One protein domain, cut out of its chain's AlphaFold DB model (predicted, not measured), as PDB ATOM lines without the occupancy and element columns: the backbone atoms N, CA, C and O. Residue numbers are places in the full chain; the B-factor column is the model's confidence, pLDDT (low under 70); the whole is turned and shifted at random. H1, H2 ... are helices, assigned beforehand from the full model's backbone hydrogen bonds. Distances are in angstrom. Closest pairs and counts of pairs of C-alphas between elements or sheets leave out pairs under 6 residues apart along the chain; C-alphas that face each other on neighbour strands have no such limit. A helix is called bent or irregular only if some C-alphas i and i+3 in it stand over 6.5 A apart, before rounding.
ATOM      1  N   LYS A   2     127.100 156.840 128.273       53.09
ATOM      2  CA  LYS A   2     127.288 158.091 127.494       53.09
ATOM      3  C   LYS A   2     128.133 159.178 128.190       53.09
ATOM      4  O   LYS A   2     128.903 159.854 127.528       53.09
ATOM      5  N   GLN A   3     128.055 159.300 129.517       57.50
ATOM      6  CA  GLN A   3     128.816 160.317 130.260       57.50
ATOM      7  C   GLN A   3     130.322 160.021 130.393       57.50
ATOM      8  O   GLN A   3     131.107 160.943 130.581       57.50
ATOM      9  N   PHE A   4     130.745 158.758 130.267       57.44
ATOM     10  CA  PHE A   4     132.157 158.380 130.415       57.44
ATOM     11  C   PHE A   4     132.988 158.796 129.192       57.44
ATOM     12  O   PHE A   4     134.150 159.167 129.325       57.44
ATOM     13  N   HIS A   5     132.378 158.786 128.001       57.50
ATOM     14  CA  HIS A   5     133.011 159.299 126.785       57.50
ATOM     15  C   HIS A   5     133.177 160.820 126.818       57.50
ATOM     16  O   HIS A   5     134.242 161.299 126.454       57.50
ATOM     17  N   GLN A   6     132.203 161.554 127.365       58.53
ATOM     18  CA  GLN A   6     132.242 163.020 127.435       58.53
ATOM     19  C   GLN A   6     133.337 163.564 128.382       58.53
ATOM     20  O   GLN A   6     133.795 164.698 128.272       58.53
ATOM     21  N   TYR A   7     133.812 162.755 129.334       60.03
ATOM     22  CA  TYR A   7     134.901 163.162 130.233       60.03
ATOM     23  C   TYR A   7     136.286 163.136 129.556       60.03
ATOM     24  O   TYR A   7     137.232 163.743 130.064       60.03
ATOM     25  N   LEU A   8     136.406 162.457 128.408       60.81
ATOM     26  CA  LEU A   8     137.641 162.272 127.636       60.81
ATOM     27  C   LEU A   8     137.785 163.254 126.462       60.81
ATOM     28  O   LEU A   8     138.757 163.157 125.715       60.81
ATOM     29  N   ASP A   9     136.860 164.203 126.313       71.75
ATOM     30  CA  ASP A   9     136.827 165.135 125.176       71.75
ATOM     31  C   ASP A   9     138.034 166.090 125.155       71.75
ATOM     32  O   ASP A   9     138.470 166.544 124.099       71.75
ATOM     33  N   ALA A  10     138.622 166.368 126.324       80.00
ATOM     34  CA  ALA A  10     139.839 167.161 126.418       80.00
ATOM     35  C   ALA A  10     141.085 166.292 126.130       80.00
ATOM     36  O   ALA A  10     141.275 165.256 126.779       80.00
ATOM     37  N   PRO A  11     141.998 166.726 125.239       81.12
ATOM     38  CA  PRO A  11     143.116 165.903 124.767       81.12
ATOM     39  C   PRO A  11     144.049 165.429 125.895       81.12
ATOM     40  O   PRO A  11     144.520 164.292 125.877       81.12
ATOM     41  N   TRP A  12     144.254 166.249 126.928       82.69
ATOM     42  CA  TRP A  12     145.091 165.913 128.086       82.69
ATOM     43  C   TRP A  12     144.455 164.861 129.009       82.69
ATOM     44  O   TRP A  12     145.161 164.007 129.545       82.69
ATOM     45  N   LYS A  13     143.121 164.855 129.150       84.25
ATOM     46  CA  LYS A  13     142.398 163.830 129.926       84.25
ATOM     47  C   LYS A  13     142.446 162.478 129.228       84.25
ATOM     48  O   LYS A  13     142.639 161.461 129.885       84.25
ATOM     49  N   LYS A  14     142.328 162.472 127.894       85.06
ATOM     50  CA  LYS A  14     142.486 161.262 127.081       85.06
ATOM     51  C   LYS A  14     143.886 160.673 127.223       85.06
ATOM     52  O   LYS A  14     144.009 159.469 127.430       85.06
ATOM     53  N   PHE A  15     144.920 161.511 127.172       88.50
ATOM     54  CA  PHE A  15     146.298 161.071 127.382       88.50
ATOM     55  C   PHE A  15     146.503 160.453 128.773       88.50
ATOM     56  O   PHE A  15     147.002 159.336 128.873       88.50
ATOM     57  N   LEU A  16     146.049 161.127 129.838       91.94
ATOM     58  CA  LEU A  16     146.137 160.606 131.207       91.94
ATOM     59  C   LEU A  16     145.377 159.288 131.381       91.94
ATOM     60  O   LEU A  16     145.903 158.353 131.977       91.94
ATOM     61  N   PHE A  17     144.166 159.193 130.835       91.19
ATOM     62  CA  PHE A  17     143.366 157.975 130.902       91.19
ATOM     63  C   PHE A  17     144.082 156.793 130.246       91.19
ATOM     64  O   PHE A  17     144.252 155.754 130.879       91.19
ATOM     65  N   TRP A  18     144.558 156.956 129.008       91.62
ATOM     66  CA  TRP A  18     145.300 155.900 128.318       91.62
ATOM     67  C   TRP A  18     146.626 155.577 129.007       91.62
ATOM     68  O   TRP A  18     146.983 154.405 129.095       91.62
ATOM     69  N   GLY A  19     147.312 156.579 129.561       95.06
ATOM     70  CA  GLY A  19     148.510 156.371 130.371       95.06
ATOM     71  C   GLY A  19     148.241 155.485 131.588       95.06
ATOM     72  O   GLY A  19     148.961 154.515 131.814       95.06
ATOM     73  N   ILE A  20     147.161 155.754 132.326       95.50
ATOM     74  CA  ILE A  20     146.742 154.933 133.472       95.50
ATOM     75  C   ILE A  20     146.361 153.518 133.021       95.50
ATOM     76  O   ILE A  20     146.771 152.549 133.655       95.50
ATOM     77  N   VAL A  21     145.624 153.376 131.916       95.62
ATOM     78  CA  VAL A  21     145.245 152.061 131.371       95.62
ATOM     79  C   VAL A  21     146.482 151.232 131.014       95.62
ATOM     80  O   VAL A  21     146.569 150.069 131.407       95.62
ATOM     81  N   ILE A  22     147.459 151.822 130.320       96.81
ATOM     82  CA  ILE A  22     148.712 151.147 129.951       96.81
ATOM     83  C   ILE A  22     149.524 150.785 131.197       96.81
ATOM     84  O   ILE A  22     150.083 149.690 131.262       96.81
ATOM     85  N   LEU A  23     149.572 151.667 132.196       96.81
ATOM     86  CA  LEU A  23     150.267 151.406 133.454       96.81
ATOM     87  C   LEU A  23     149.647 150.218 134.199       96.81
ATOM     88  O   LEU A  23     150.367 149.305 134.599       96.81
ATOM     89  N   ILE A  24     148.317 150.177 134.316       97.31
ATOM     90  CA  ILE A  24     147.604 149.047 134.928       97.31
ATOM     91  C   ILE A  24     147.870 147.761 134.137       97.31
ATOM     92  O   ILE A  24     148.203 146.736 134.731       97.31
ATOM     93  N   LEU A  25     147.783 147.811 132.805       97.62
ATOM     94  CA  LEU A  25     148.045 146.652 131.952       97.62
ATOM     95  C   LEU A  25     149.483 146.139 132.121       97.62
ATOM     96  O   LEU A  25     149.701 144.933 132.204       97.62
ATOM     97  N   SER A  26     150.451 147.048 132.233       97.56
ATOM     98  CA  SER A  26     151.862 146.716 132.448       97.56
ATOM     99  C   SER A  26     152.083 146.036 133.799       97.56
ATOM    100  O   SER A  26     152.796 145.038 133.865       97.56
ATOM    101  N   ILE A  27     151.434 146.518 134.864       96.44
ATOM    102  CA  ILE A  27     151.485 145.887 136.193       96.44
ATOM    103  C   ILE A  27     150.889 144.477 136.139       96.44
ATOM    104  O   ILE A  27     151.475 143.538 136.674       96.44
ATOM    105  N   VAL A  28     149.751 144.301 135.463       96.75
ATOM    106  CA  VAL A  28     149.112 142.984 135.317       96.75
ATOM    107  C   VAL A  28     150.014 142.022 134.544       96.75
ATOM    108  O   VAL A  28     150.241 140.902 135.000       96.75
ATOM    109  N   LEU A  29     150.578 142.459 133.416       97.12
ATOM    110  CA  LEU A  29     151.514 141.655 132.626       97.12
ATOM    111  C   LEU A  29     152.770 141.298 133.425       97.12
ATOM    112  O   LEU A  29     153.225 140.158 133.357       97.12
ATOM    113  N   PHE A  30     153.297 142.234 134.214       95.19
ATOM    114  CA  PHE A  30     154.435 141.992 135.095       95.19
ATOM    115  C   PHE A  30     154.126 140.934 136.156       95.19
ATOM    116  O   PHE A  30     154.921 140.019 136.355       95.19
ATOM    117  N   ILE A  31     152.960 141.012 136.806       94.56
ATOM    118  CA  ILE A  31     152.548 140.026 137.811       94.56
ATOM    119  C   ILE A  31     152.380 138.645 137.175       94.56
ATOM    120  O   ILE A  31     152.910 137.668 137.700       94.56
ATOM    121  N   ILE A  32     151.681 138.553 136.043       95.75
ATOM    122  CA  ILE A  32     151.458 137.277 135.350       95.75
ATOM    123  C   ILE A  32     152.792 136.683 134.889       95.75
ATOM    124  O   ILE A  32     153.077 135.521 135.174       95.75
ATOM    125  N   GLY A  33     153.629 137.482 134.224       94.88
ATOM    126  CA  GLY A  33     154.953 137.057 133.777       94.88
ATOM    127  C   GLY A  33     155.852 136.639 134.940       94.88
ATOM    128  O   GLY A  33     156.546 135.633 134.845       94.88
ATOM    129  N   GLY A  34     155.783 137.357 136.060       92.75
ATOM    130  CA  GLY A  34     156.509 137.040 137.284       92.75
ATOM    131  C   GLY A  34     156.057 135.736 137.937       92.75
ATOM    132  O   GLY A  34     156.899 134.918 138.292       92.75
ATOM    133  N   ILE A  35     154.748 135.488 138.023       94.25
ATOM    134  CA  ILE A  35     154.197 134.220 138.528       94.25
ATOM    135  C   ILE A  35     154.627 133.055 137.632       94.25
ATOM    136  O   ILE A  35     155.055 132.025 138.147       94.25
ATOM    137  N   ILE A  36     154.548 133.215 136.307       93.62
ATOM    138  CA  ILE A  36     154.983 132.182 135.357       93.62
ATOM    139  C   ILE A  36     156.489 131.938 135.497       93.62
ATOM    140  O   ILE A  36     156.908 130.799 135.680       93.62
ATOM    141  N   GLY A  37     157.308 132.991 135.466       90.81
ATOM    142  CA  GLY A  37     158.763 132.881 135.576       90.81
ATOM    143  C   GLY A  37     159.207 132.269 136.905       90.81
ATOM    144  O   GLY A  37     160.081 131.405 136.925       90.81
ATOM    145  N   TYR A  38     158.565 132.651 138.008       90.94
ATOM    146  CA  TYR A  38     158.814 132.065 139.323       90.94
ATOM    147  C   TYR A  38     158.367 130.602 139.389       90.94
ATOM    148  O   TYR A  38     159.112 129.760 139.872       90.94
ATOM    149  N   GLY A  39     157.188 130.276 138.856       89.25
ATOM    150  CA  GLY A  39     156.685 128.903 138.808       89.25
ATOM    151  C   GLY A  39     157.533 127.966 137.944       89.25
ATOM    152  O   GLY A  39     157.628 126.786 138.250       89.25
ATOM    153  N   VAL A  40     158.166 128.481 136.885       90.06
ATOM    154  CA  VAL A  40     159.093 127.704 136.043       90.06
ATOM    155  C   VAL A  40     160.467 127.547 136.700       90.06
ATOM    156  O   VAL A  40     161.117 126.526 136.510       90.06
ATOM    157  N   SER A  41     160.933 128.550 137.451       84.88
ATOM    158  CA  SER A  41     162.281 128.559 138.043       84.88
ATOM    159  C   SER A  41     162.366 127.987 139.460       84.88
ATOM    160  O   SER A  41     163.469 127.711 139.926       84.88
ATOM    161  N   SER A  42     161.243 127.818 140.160       77.88
ATOM    162  CA  SER A  42     161.206 127.381 141.556       77.88
ATOM    163  C   SER A  42     160.285 126.177 141.747       77.88
ATOM    164  O   SER A  42     159.150 126.192 141.287       77.88
ATOM    165  N   ASP A  43     160.715 125.214 142.567       80.50
ATOM    166  CA  ASP A  43     159.895 124.067 143.001       80.50
ATOM    167  C   ASP A  43     158.743 124.457 143.954       80.50
ATOM    168  O   ASP A  43     157.889 123.641 144.304       80.50
ATOM    169  N   ASN A  44     158.715 125.710 144.419       79.62
ATOM    170  CA  ASN A  44     157.656 126.241 145.273       79.62
ATOM    171  C   ASN A  44     156.455 126.748 144.459       79.62
ATOM    172  O   ASN A  44     156.569 127.068 143.281       79.62
ATOM    173  N   SER A  45     155.316 126.937 145.138       87.88
ATOM    174  CA  SER A  45     154.098 127.500 144.537       87.88
ATOM    175  C   SER A  45     154.377 128.781 143.726       87.88
ATOM    176  O   SER A  45     154.973 129.714 144.278       87.88
ATOM    177  N   PRO A  46     153.887 128.892 142.473       87.69
ATOM    178  CA  PRO A  46     154.041 130.081 141.626       87.69
ATOM    179  C   PRO A  46     153.566 131.379 142.297       87.69
ATOM    180  O   PRO A  46     154.125 132.454 142.087       87.69
ATOM    181  N   PHE A  47     152.560 131.278 143.170       90.75
ATOM    182  CA  PHE A  47     152.009 132.416 143.907       90.75
ATOM    183  C   PHE A  47     152.961 132.981 144.968       90.75
ATOM    184  O   PHE A  47     152.770 134.112 145.415       90.75
ATOM    185  N   ASN A  48     154.025 132.257 145.333       89.44
ATOM    186  CA  ASN A  48     155.046 132.777 146.239       89.44
ATOM    187  C   ASN A  48     155.827 133.951 145.634       89.44
ATOM    188  O   ASN A  48     156.448 134.697 146.394       89.44
ATOM    189  N   PHE A  49     155.746 134.182 144.318       89.31
ATOM    190  CA  PHE A  49     156.210 135.418 143.680       89.31
ATOM    191  C   PHE A  49     155.588 136.681 144.304       89.31
ATOM    192  O   PHE A  49     156.247 137.710 144.418       89.31
ATOM    193  N   LEU A  50     154.334 136.605 144.761       90.12
ATOM    194  CA  LEU A  50     153.634 137.720 145.411       90.12
ATOM    195  C   LEU A  50     153.992 137.874 146.898       90.12
ATOM    196  O   LEU A  50     153.534 138.809 147.553       90.12
ATOM    197  N   SER A  51     154.787 136.961 147.458       90.62
ATOM    198  CA  SER A  51     155.143 137.006 148.873       90.62
ATOM    199  C   SER A  51     156.282 137.994 149.132       90.62
ATOM    200  O   SER A  51     157.285 138.025 148.417       90.62
ATOM    201  N   SER A  52     156.175 138.758 150.221       87.50
ATOM    202  CA  SER A  52     157.243 139.674 150.655       87.50
ATOM    203  C   SER A  52     158.569 138.940 150.916       87.50
ATOM    204  O   SER A  52     159.637 139.476 150.635       87.50
ATOM    205  N   LYS A  53     158.517 137.684 151.382       87.62
ATOM    206  CA  LYS A  53     159.704 136.862 151.657       87.62
ATOM    207  C   LYS A  53     160.556 136.632 150.402       87.62
ATOM    208  O   LYS A  53     161.776 136.755 150.480       87.62
ATOM    209  N   THR A  54     159.925 136.342 149.264       87.81
ATOM    210  CA  THR A  54     160.617 136.149 147.979       87.81
ATOM    211  C   THR A  54     161.343 137.419 147.547       87.81
ATOM    212  O   THR A  54     162.519 137.371 147.197       87.81
ATOM    213  N   TRP A  55     160.683 138.572 147.645       90.94
ATOM    214  CA  TRP A  55     161.289 139.856 147.290       90.94
ATOM    215  C   TRP A  55     162.405 140.273 148.241       90.94
ATOM    216  O   TRP A  55     163.419 140.781 147.781       90.94
ATOM    217  N   ASN A  56     162.282 139.995 149.541       90.81
ATOM    218  CA  ASN A  56     163.372 140.232 150.490       90.81
ATOM    219  C   ASN A  56     164.624 139.420 150.126       90.81
ATOM    220  O   ASN A  56     165.733 139.933 150.240       90.81
ATOM    221  N   HIS A  57     164.453 138.185 149.640       86.19
ATOM    222  CA  HIS A  57     165.558 137.385 149.111       86.19
ATOM    223  C   HIS A  57     166.134 137.995 147.822       86.19
ATOM    224  O   HIS A  57     167.342 138.170 147.723       86.19
ATOM    225  N   VAL A  58     165.296 138.405 146.864       86.75
ATOM    226  CA  VAL A  58     165.761 139.082 145.634       86.75
ATOM    227  C   VAL A  58     166.539 140.364 145.952       86.75
ATOM    228  O   VAL A  58     167.646 140.551 145.455       86.75
ATOM    229  N   PHE A  59     166.006 141.230 146.814       90.94
ATOM    230  CA  PHE A  59     166.662 142.478 147.205       90.94
ATOM    231  C   PHE A  59     167.924 142.254 148.037       90.94
ATOM    232  O   PHE A  59     168.804 143.111 148.030       90.94
ATOM    233  N   SER A  60     168.061 141.101 148.700       91.12
ATOM    234  CA  SER A  60     169.306 140.745 149.384       91.12
ATOM    235  C   SER A  60     170.492 140.555 148.435       91.12
ATOM    236  O   SER A  60     171.613 140.750 148.876       91.12
ATOM    237  N   PHE A  61     170.271 140.257 147.144       87.00
ATOM    238  CA  PHE A  61     171.348 140.211 146.141       87.00
ATOM    239  C   PHE A  61     171.803 141.591 145.657       87.00
ATOM    240  O   PHE A  61     172.877 141.713 145.078       87.00
ATOM    241  N   ILE A  62     170.960 142.614 145.822       88.94
ATOM    242  CA  ILE A  62     171.253 143.986 145.382       88.94
ATOM    243  C   ILE A  62     171.995 144.763 146.480       88.94
ATOM    244  O   ILE A  62     172.691 145.732 146.183       88.94
ATOM    245  N   LYS A  63     171.827 144.350 147.739       66.44
ATOM    246  CA  LYS A  63     172.512 144.910 148.904       66.44
ATOM    247  C   LYS A  63     173.934 144.369 149.028       66.44
ATOM    248  O   LYS A  63     174.810 145.187 149.378       66.44
TER     249      LYS A  63
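Overview. This is residues 2 to 63 of the 63 residues of an uncharacterized protein of Aerococcus sp. 1KP-2016 (UniProt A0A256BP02). One long helix, H2, makes the length of the model, with a short helical turn, H1, off its first end and a small hook at its other end. There the chain folds back so that H3 packs on the last turns of H2, and residues 55 to 63, with most of H4, stick out. Residues 19 to 30 of H2 stand free. The printed part has 62 residues with four named helices, H1, H2, H3 and H4 in chain order, and no named strand, and its class is all helix. It is extended, with a radius of gyration of the C-alphas of 18.0 A, and spans 50 by 26 by 15 A.

Along the chain. H2, residues 11 to 41, is 44.0 A long, from C-alpha 11 at (143.116, 165.903, 124.767) to C-alpha 41 at (162.281, 128.559, 138.043). Before it comes H1, residues 2 to 6. After it come H3, residues 46 to 50, and H4, residues 52 to 60, 12.2 A long and ending with C-alpha 60 at (169.306, 140.745, 149.384). H3 is neither bent nor irregular, but only just: C-alphas 46 and 49 are 6.1 A apart.

Arrangement. H2 touches H3 with residues 34 to 40 alone; their closest C-alphas, of Gly 39 and Pro 46, are 4.0 A apart. H3 and H4 are close but not clearly touching, the closest C-alphas being those of Asn 48 and Thr 54, 6.7 A apart. H2 and H4 are apart, and H1 is apart from H2, H3 and H4. Each O i to N i+4 pair is within hydrogen-bond range in H2 and H4; H1 has 0 of 1 such pairs and 1 of 2 O i to N i+3 pairs within range, H3 0 of 1 and 2 of 2.

Size, cuts and confidence. The C-alphas of Lys 2 and Lys 63, the two farthest apart, are 51.7 A apart. The printed part has no cut, and its three links are tight. The mean pLDDT of the printed part is 85.9; residues 2 to 8 and residue 63 are under 70.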